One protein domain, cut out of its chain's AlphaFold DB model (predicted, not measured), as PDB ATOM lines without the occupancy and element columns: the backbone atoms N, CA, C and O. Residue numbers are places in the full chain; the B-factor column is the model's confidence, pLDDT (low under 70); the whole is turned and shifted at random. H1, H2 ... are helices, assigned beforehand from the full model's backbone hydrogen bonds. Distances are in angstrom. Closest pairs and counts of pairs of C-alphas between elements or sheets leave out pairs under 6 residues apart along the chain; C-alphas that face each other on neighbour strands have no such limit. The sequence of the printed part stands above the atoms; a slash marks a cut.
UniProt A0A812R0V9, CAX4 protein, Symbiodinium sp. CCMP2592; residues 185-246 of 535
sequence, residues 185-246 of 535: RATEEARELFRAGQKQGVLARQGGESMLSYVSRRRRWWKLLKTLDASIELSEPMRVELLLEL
ATOM      1  N   ARG A 185      48.434  50.555  81.906       66.06
ATOM      2  CA  ARG A 185      47.584  49.383  81.641       66.06
ATOM      3  C   ARG A 185      48.252  48.378  80.708       66.06
ATOM      4  O   ARG A 185      48.114  47.188  80.942       66.06
ATOM      5  N   ALA A 186      49.030  48.815  79.715       69.25
ATOM      6  CA  ALA A 186      49.699  47.902  78.778       69.25
ATOM      7  C   ALA A 186      50.609  46.867  79.481       69.25
ATOM      8  O   ALA A 186      50.644  45.704  79.082       69.25
ATOM      9  N   THR A 187      51.297  47.248  80.567       71.81
ATOM     10  CA  THR A 187      52.085  46.304  81.384       71.81
ATOM     11  C   THR A 187      51.199  45.356  82.209       71.81
ATOM     12  O   THR A 187      51.560  44.198  82.421       71.81
ATOM     13  N   GLU A 188      50.028  45.799  82.672       76.12
ATOM     14  CA  GLU A 188      49.056  44.940  83.370       76.12
ATOM     15  C   GLU A 188      48.384  43.949  82.402       76.12
ATOM     16  O   GLU A 188      48.307  42.754  82.694       76.12
ATOM     17  N   GLU A 189      48.013  44.407  81.205       80.19
ATOM     18  CA  GLU A 189      47.539  43.580  80.090       80.19
ATOM     19  C   GLU A 189      48.593  42.549  79.666       80.19
ATOM     20  O   GLU A 189      48.262  41.379  79.466       80.19
ATOM     21  N   ALA A 190      49.874  42.936  79.589       82.56
ATOM     22  CA  ALA A 190      50.973  42.010  79.324       82.56
ATOM     23  C   ALA A 190      51.079  40.920  80.404       82.56
ATOM     24  O   ALA A 190      51.217  39.740  80.070       82.56
ATOM     25  N   ARG A 191      50.964  41.279  81.692       79.88
ATOM     26  CA  ARG A 191      50.989  40.309  82.802       79.88
ATOM     27  C   ARG A 191      49.832  39.318  82.733       79.88
ATOM     28  O   ARG A 191      50.070  38.114  82.834       79.88
ATOM     29  N   GLU A 192      48.603  39.784  82.525       79.31
ATOM     30  CA  GLU A 192      47.442  38.888  82.414       79.31
ATOM     31  C   GLU A 192      47.490  38.038  81.131       79.31
ATOM     32  O   GLU A 192      47.195  36.840  81.174       79.31
ATOM     33  N   LEU A 193      47.973  38.584  80.010       83.94
ATOM     34  CA  LEU A 193      48.199  37.824  78.778       83.94
ATOM     35  C   LEU A 193      49.290  36.751  78.946       83.94
ATOM     36  O   LEU A 193      49.155  35.646  78.410       83.94
ATOM     37  N   PHE A 194      50.364  37.041  79.686       85.38
ATOM     38  CA  PHE A 194      51.406  36.065  80.015       85.38
ATOM     39  C   PHE A 194      50.857  34.951  80.915       85.38
ATOM     40  O   PHE A 194      50.987  33.771  80.584       85.38
ATOM     41  N   ARG A 195      50.146  35.326  81.984       79.06
ATOM     42  CA  ARG A 195      49.481  34.423  82.937       79.06
ATOM     43  C   ARG A 195      48.478  33.489  82.251       79.06
ATOM     44  O   ARG A 195      48.495  32.280  82.490       79.06
ATOM     45  N   ALA A 196      47.655  34.015  81.342       77.56
ATOM     46  CA  ALA A 196      46.744  33.224  80.512       77.56
ATOM     47  C   ALA A 196      47.478  32.274  79.546       77.56
ATOM     48  O   ALA A 196      46.916  31.262  79.126       77.56
ATOM     49  N   GLY A 197      48.723  32.596  79.182       80.38
ATOM     50  CA  GLY A 197      49.579  31.782  78.325       80.38
ATOM     51  C   GLY A 197      50.396  30.709  79.053       80.38
ATOM     52  O   GLY A 197      50.874  29.795  78.377       80.38
ATOM     53  N   GLN A 198      50.541  30.787  80.379       77.56
ATOM     54  CA  GLN A 198      51.160  29.744  81.213       77.56
ATOM     55  C   GLN A 198      50.155  28.668  81.656       77.56
ATOM     56  O   GLN A 198      50.502  27.493  81.717       77.56
ATOM     57  N   LYS A 199      48.906  29.045  81.959       69.94
ATOM     58  CA  LYS A 199      47.880  28.087  82.399       69.94
ATOM     59  C   LYS A 199      47.366  27.208  81.249       69.94
ATOM     60  O   LYS A 199      47.257  27.651  80.104       69.94
ATOM     61  N   GLN A 200      46.905  26.000  81.583       68.75
ATOM     62  CA  GLN A 200      45.942  25.290  80.735       68.75
ATOM     63  C   GLN A 200      44.648  26.117  80.650       68.75
ATOM     64  O   GLN A 200      44.114  26.564  81.663       68.75
ATOM     65  N   GLY A 201      44.175  26.387  79.431       71.69
ATOM     66  CA  GLY A 201      43.081  27.324  79.182       71.69
ATOM     67  C   GLY A 201      42.945  27.675  77.702       71.69
ATOM     68  O   GLY A 201      43.361  26.910  76.836       71.69
ATOM     69  N   VAL A 202      42.396  28.854  77.392       72.50
ATOM     70  CA  VAL A 202      42.084  29.282  76.008       72.50
ATOM     71  C   VAL A 202      43.328  29.323  75.101       72.50
ATOM     72  O   VAL A 202      43.225  29.079  73.899       72.50
ATOM     73  N   LEU A 203      44.516  29.593  75.657       79.31
ATOM     74  CA  LEU A 203      45.796  29.612  74.932       79.31
ATOM     75  C   LEU A 203      46.551  28.271  74.936       79.31
ATOM     76  O   LEU A 203      47.596  28.174  74.286       79.31
ATOM     77  N   ALA A 204      46.036  27.245  75.620       82.25
ATOM     78  CA  ALA A 204      46.451  25.859  75.416       82.25
ATOM     79  C   ALA A 204      45.773  25.284  74.158       82.25
ATOM     80  O   ALA A 204      44.856  25.899  73.594       82.25
ATOM     81  N   ARG A 205      46.232  24.121  73.691       84.50
ATOM     82  CA  ARG A 205      45.639  23.457  72.524       84.50
ATOM     83  C   ARG A 205      44.202  23.031  72.830       84.50
ATOM     84  O   ARG A 205      43.953  22.364  73.828       84.50
ATOM     85  N   GLN A 206      43.264  23.409  71.962       82.50
ATOM     86  CA  GLN A 206      41.856  23.037  72.125       82.50
ATOM     87  C   GLN A 206      41.570  21.639  71.551       82.50
ATOM     88  O   GLN A 206      42.280  21.159  70.663       82.50
ATOM     89  N   GLY A 207      40.510  20.983  72.035       78.12
ATOM     90  CA  GLY A 207      40.056  19.696  71.496       78.12
ATOM     91  C   GLY A 207      39.744  19.804  69.999       78.12
ATOM     92  O   GLY A 207      39.005  20.690  69.584       78.12
ATOM     93  N   GLY A 208      40.349  18.939  69.181       79.12
ATOM     94  CA  GLY A 208      40.233  18.993  67.717       79.12
ATOM     95  C   GLY A 208      41.114  20.043  67.017       79.12
ATOM     96  O   GLY A 208      41.189  20.038  65.792       79.12
ATOM     97  N   GLU A 209      41.837  20.908  67.742       85.38
ATOM     98  CA  GLU A 209      42.748  21.879  67.121       85.38
ATOM     99  C   GLU A 209      43.977  21.180  66.505       85.38
ATOM    100  O   GLU A 209      44.625  20.329  67.134       85.38
ATOM    101  N   SER A 210      44.335  21.568  65.276       86.56
ATOM    102  CA  SER A 210      45.556  21.103  64.611       86.56
ATOM    103  C   SER A 210      46.808  21.739  65.228       86.56
ATOM    104  O   SER A 210      46.804  22.903  65.634       86.56
ATOM    105  N   MET A 211      47.925  21.004  65.249       85.25
ATOM    106  CA  MET A 211      49.187  21.530  65.793       85.25
ATOM    107  C   MET A 211      49.671  22.790  65.055       85.25
ATOM    108  O   MET A 211      50.216  23.693  65.683       85.25
ATOM    109  N   LEU A 212      49.403  22.908  63.749       86.81
ATOM    110  CA  LEU A 212      49.701  24.108  62.956       86.81
ATOM    111  C   LEU A 212      48.914  25.344  63.424       86.81
ATOM    112  O   LEU A 212      49.501  26.424  63.546       86.81
ATOM    113  N   SER A 213      47.618  25.195  63.729       86.50
ATOM    114  CA  SER A 213      46.815  26.276  64.320       86.50
ATOM    115  C   SER A 213      47.364  26.660  65.691       86.50
ATOM    116  O   SER A 213      47.701  27.825  65.917       86.50
ATOM    117  N   TYR A 214      47.553  25.669  66.565       89.12
ATOM    118  CA  TYR A 214      48.021  25.870  67.932       89.12
ATOM    119  C   TYR A 214      49.370  26.610  67.980       89.12
ATOM    120  O   TYR A 214      49.476  27.675  68.595       89.12
ATOM    121  N   VAL A 215      50.379  26.129  67.242       89.62
ATOM    122  CA  VAL A 215      51.701  26.778  67.137       89.62
ATOM    123  C   VAL A 215      51.578  28.203  66.586       89.62
ATOM    124  O   VAL A 215      52.258  29.114  67.064       89.62
ATOM    125  N   SER A 216      50.679  28.439  65.626       88.38
ATOM    126  CA  SER A 216      50.424  29.782  65.091       88.38
ATOM    127  C   SER A 216      49.795  30.718  66.130       88.38
ATOM    128  O   SER A 216      50.194  31.884  66.208       88.38
ATOM    129  N   ARG A 217      48.870  30.228  66.972       88.81
ATOM    130  CA  ARG A 217      48.311  30.998  68.099       88.81
ATOM    131  C   ARG A 217      49.385  31.318  69.141       88.81
ATOM    132  O   ARG A 217      49.520  32.487  69.494       88.81
ATOM    133  N   ARG A 218      50.216  30.347  69.550       89.19
ATOM    134  CA  ARG A 218      51.340  30.569  70.491       89.19
ATOM    135  C   ARG A 218      52.358  31.584  69.950       89.19
ATOM    136  O   ARG A 218      52.787  32.474  70.680       89.19
ATOM    137  N   ARG A 219      52.692  31.529  68.653       89.44
ATOM    138  CA  ARG A 219      53.570  32.520  67.997       89.44
ATOM    139  C   ARG A 219      52.955  33.924  67.958       89.44
ATOM    140  O   ARG A 219      53.684  34.895  68.151       89.44
ATOM    141  N   ARG A 220      51.642  34.054  67.721       89.06
ATOM    142  CA  ARG A 220      50.934  35.351  67.787       89.06
ATOM    143  C   ARG A 220      50.872  35.898  69.214       89.06
ATOM    144  O   ARG A 220      51.173  37.069  69.398       89.06
ATOM    145  N   TRP A 221      50.573  35.049  70.198       89.25
ATOM    146  CA  TRP A 221      50.606  35.389  71.625       89.25
ATOM    147  C   TRP A 221      51.969  35.951  72.046       89.25
ATOM    148  O   TRP A 221      52.025  37.059  72.567       89.25
ATOM    149  N   TRP A 222      53.072  35.262  71.726       89.94
ATOM    150  CA  TRP A 222      54.416  35.750  72.059       89.94
ATOM    151  C   TRP A 222      54.760  37.085  71.375       89.94
ATOM    152  O   TRP A 222      55.363  37.960  71.996       89.94
ATOM    153  N   LYS A 223      54.362  37.271  70.106       88.69
ATOM    154  CA  LYS A 223      54.536  38.555  69.405       88.69
ATOM    155  C   LYS A 223      53.753  39.681  70.083       88.69
ATOM    156  O   LYS A 223      54.330  40.736  70.311       88.69
ATOM    157  N   LEU A 224      52.483  39.443  70.421       87.50
ATOM    158  CA  LEU A 224      51.631  40.417  71.106       87.50
ATOM    159  C   LEU A 224      52.201  40.780  72.483       87.50
ATOM    160  O   LEU A 224      52.296  41.957  72.821       87.50
ATOM    161  N   LEU A 225      52.666  39.782  73.236       88.00
ATOM    162  CA  LEU A 225      53.289  39.990  74.538       88.00
ATOM    163  C   LEU A 225      54.526  40.897  74.436       88.00
ATOM    164  O   LEU A 225      54.607  41.886  75.156       88.00
ATOM    165  N   LYS A 226      55.423  40.637  73.473       87.62
ATOM    166  CA  LYS A 226      56.588  41.499  73.204       87.62
ATOM    167  C   LYS A 226      56.239  42.899  72.677       87.62
ATOM    168  O   LYS A 226      57.082  43.785  72.779       87.62
ATOM    169  N   THR A 227      55.048  43.116  72.106       86.44
ATOM    170  CA  THR A 227      54.583  44.469  71.733       86.44
ATOM    171  C   THR A 227      53.948  45.239  72.888       86.44
ATOM    172  O   THR A 227      53.997  46.465  72.865       86.44
ATOM    173  N   LEU A 228      53.372  44.546  73.878       82.81
ATOM    174  CA  LEU A 228      52.810  45.165  75.084       82.81
ATOM    175  C   LEU A 228      53.901  45.472  76.118       82.81
ATOM    176  O   LEU A 228      53.913  46.554  76.696       82.81
ATOM    177  N   ASP A 229      54.846  44.546  76.306       83.06
ATOM    178  CA  ASP A 229      55.987  44.723  77.197       83.06
ATOM    179  C   ASP A 229      57.282  44.196  76.555       83.06
ATOM    180  O   ASP A 229      57.510  42.994  76.387       83.06
ATOM    181  N   ALA A 230      58.165  45.132  76.204       81.00
ATOM    182  CA  ALA A 230      59.471  44.823  75.636       81.00
ATOM    183  C   ALA A 230      60.421  44.161  76.652       81.00
ATOM    184  O   ALA A 230      61.316  43.422  76.229       81.00
ATOM    185  N   SER A 231      60.218  44.383  77.959       80.69
ATOM    186  CA  SER A 231      61.081  43.892  79.042       80.69
ATOM    187  C   SER A 231      60.904  42.403  79.354       80.69
ATOM    188  O   SER A 231      61.799  41.793  79.937       80.69
ATOM    189  N   ILE A 232      59.804  41.778  78.912       80.75
ATOM    190  CA  ILE A 232      59.573  40.340  79.108       80.75
ATOM    191  C   ILE A 232      60.543  39.540  78.234       80.75
ATOM    192  O   ILE A 232      60.331  39.356  77.030       80.75
ATOM    193  N   GLU A 233      61.627  39.051  78.826       80.81
ATOM    194  CA  GLU A 233      62.617  38.194  78.172       80.81
ATOM    195  C   GLU A 233      62.480  36.751  78.654       80.81
ATOM    196  O   GLU A 233      62.901  36.390  79.747       80.81
ATOM    197  N   LEU A 234      61.883  35.908  77.806       82.56
ATOM    198  CA  LEU A 234      61.771  34.474  78.048       82.56
ATOM    199  C   LEU A 234      62.712  33.722  77.107       82.56
ATOM    200  O   LEU A 234      62.706  33.952  75.891       82.56
ATOM    201  N   SER A 235      63.515  32.819  77.669       85.38
ATOM    202  CA  SER A 235      64.493  32.048  76.905       85.38
ATOM    203  C   SER A 235      63.813  31.193  75.828       85.38
ATOM    204  O   SER A 235      62.638  30.832  75.913       85.38
ATOM    205  N   GLU A 236      64.539  30.884  74.755       83.88
ATOM    206  CA  GLU A 236      64.022  30.011  73.700       83.88
ATOM    207  C   GLU A 236      63.628  28.606  74.204       83.88
ATOM    208  O   GLU A 236      62.509  28.208  73.879       83.88
ATOM    209  N   PRO A 237      64.417  27.911  75.053       81.88
ATOM    210  CA  PRO A 237      63.998  26.638  75.646       81.88
ATOM    211  C   PRO A 237      62.692  26.746  76.443       81.88
ATOM    212  O   PRO A 237      61.756  26.003  76.168       81.88
ATOM    213  N   MET A 238      62.566  27.745  77.327       81.94
ATOM    214  CA  MET A 238      61.362  27.964  78.147       81.94
ATOM    215  C   MET A 238      60.110  28.229  77.287       81.94
ATOM    216  O   MET A 238      59.006  27.794  77.605       81.94
ATOM    217  N   ARG A 239      60.260  28.913  76.141       86.44
ATOM    218  CA  ARG A 239      59.153  29.113  75.182       86.44
ATOM    219  C   ARG A 239      58.761  27.832  74.439       86.44
ATOM    220  O   ARG A 239      57.603  27.719  74.037       86.44
ATOM    221  N   VAL A 240      59.696  26.905  74.229       85.25
ATOM    222  CA  VAL A 240      59.427  25.583  73.638       85.25
ATOM    223  C   VAL A 240      58.747  24.674  74.662       85.25
ATOM    224  O   VAL A 240      57.738  24.059  74.334       85.25
ATOM    225  N   GLU A 241      59.223  24.659  75.904       81.56
ATOM    226  CA  GLU A 241      58.632  23.929  77.034       81.56
ATOM    227  C   GLU A 241      57.158  24.322  77.247       81.56
ATOM    228  O   GLU A 241      56.267  23.493  77.056       81.56
ATOM    229  N   LEU A 242      56.876  25.620  77.423       83.81
ATOM    230  CA  LEU A 242      55.510  26.167  77.519       83.81
ATOM    231  C   LEU A 242      54.634  25.937  76.270       83.81
ATOM    232  O   LEU A 242      53.429  26.207  76.300       83.81
ATOM    233  N   LEU A 243      55.205  25.537  75.134       86.25
ATOM    234  CA  LEU A 243      54.456  25.147  73.936       86.25
ATOM    235  C   LEU A 243      54.188  23.637  73.928       86.25
ATOM    236  O   LEU A 243      53.108  23.216  73.520       86.25
ATOM    237  N   LEU A 244      55.134  22.820  74.387       82.44
ATOM    238  CA  LEU A 244      54.996  21.366  74.438       82.44
ATOM    239  C   LEU A 244      54.074  20.912  75.576       82.44
ATOM    240  O   LEU A 244      53.172  20.114  75.320       82.44
ATOM    241  N   GLU A 245      54.205  21.452  76.787       78.94
ATOM    242  CA  GLU A 245      53.336  21.087  77.922       78.94
ATOM    243  C   GLU A 245      51.852  21.347  77.618       78.94
ATOM    244  O   GLU A 245      50.981  20.498  77.824       78.94
ATOM    245  N   LEU A 246      51.565  22.515  77.036       79.94
ATOM    246  CA  LEU A 246      50.213  22.962  76.693       79.94
ATOM    247  C   LEU A 246      49.705  22.418  75.339       79.94
ATOM    248  O   LEU A 246      48.628  22.822  74.887       79.94
TER     249      LEU A 246
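AT A GLANCE: This is residues 185 to 246 of the 535 residues of the protein "CAX4 protein" of Symbiodinium sp. CCMP2592 (UniProt A0A812R0V9). Two helices, H1 and H2, run side by side in opposite directions as a helical hairpin, and a shorter third helix, H3, stands at a steep angle to both, coming near the end of H1 and the middle of H2. The long link from H1 to H2 swings out beyond the first residues of H2, and residues 207 to 212, of which 211 and 212 belong to H2, stick out there. The printed part has 62 residues, with three named helices in the order H1, H2, H3 and no named strand; its class is all helix. It is compact, with a radius of gyration of the C-alphas of 11.5 A, and the C-alphas span 34 by 23 by 17 A.

HOW THE PARTS SIT: H1, residues 185 to 198, and H2, residues 211 to 228, touch and form a hairpin. Their lines stand at a shallow tilt of 27 degrees, and they run opposite ways. Their closest C-alphas are those of Ala 186 and Leu 228, 5.6 A apart, and H2 touches H1 with residues 221 to 228 alone. H3, residues 236 to 246, is close to H1 but not clearly touching it; their closest C-alphas, those of Gln 198 and Leu 242, are 6.7 A apart. These two helices run the same way at a steep tilt of 61 degrees. H3 is also close to H2 but not clearly touching it, with the C-alphas of Arg 218 and Leu 243 the closest, 7.1 A apart. H2 and H3 run opposite ways at a steep tilt of 51 degrees. In H1 and H2 every O i to N i+4 pair is within hydrogen-bond range; in H3, 6 of 7 are.

IN THESE COORDINATES: H1 begins at C-alpha 185, at (47.584, 49.383, 81.641), and measures 20.0 A from first to last C-alpha. H2, the longest helix with 18 residues, measures 25.7 A from C-alpha 211, at (49.187, 21.530, 65.793), to C-alpha 228. H3 has 11 residues and ends at C-alpha 246, at (50.213, 22.962, 76.693).

THE WHOLE: The two C-alphas farthest apart are those of Gly 208 and Ser 231, at 34.4 A; the first and last printed C-alphas, of Arg 185 and Leu 246, are 27.0 A apart. The printed part has no cut. The link from H1 to H2, residues 199 to 210, is long, while the link from H2 to H3, with 7 residues, is short. The mean pLDDT of the printed part of this predicted model is 82.2, and residues 185 to 186 and 199 to 200 are under 70.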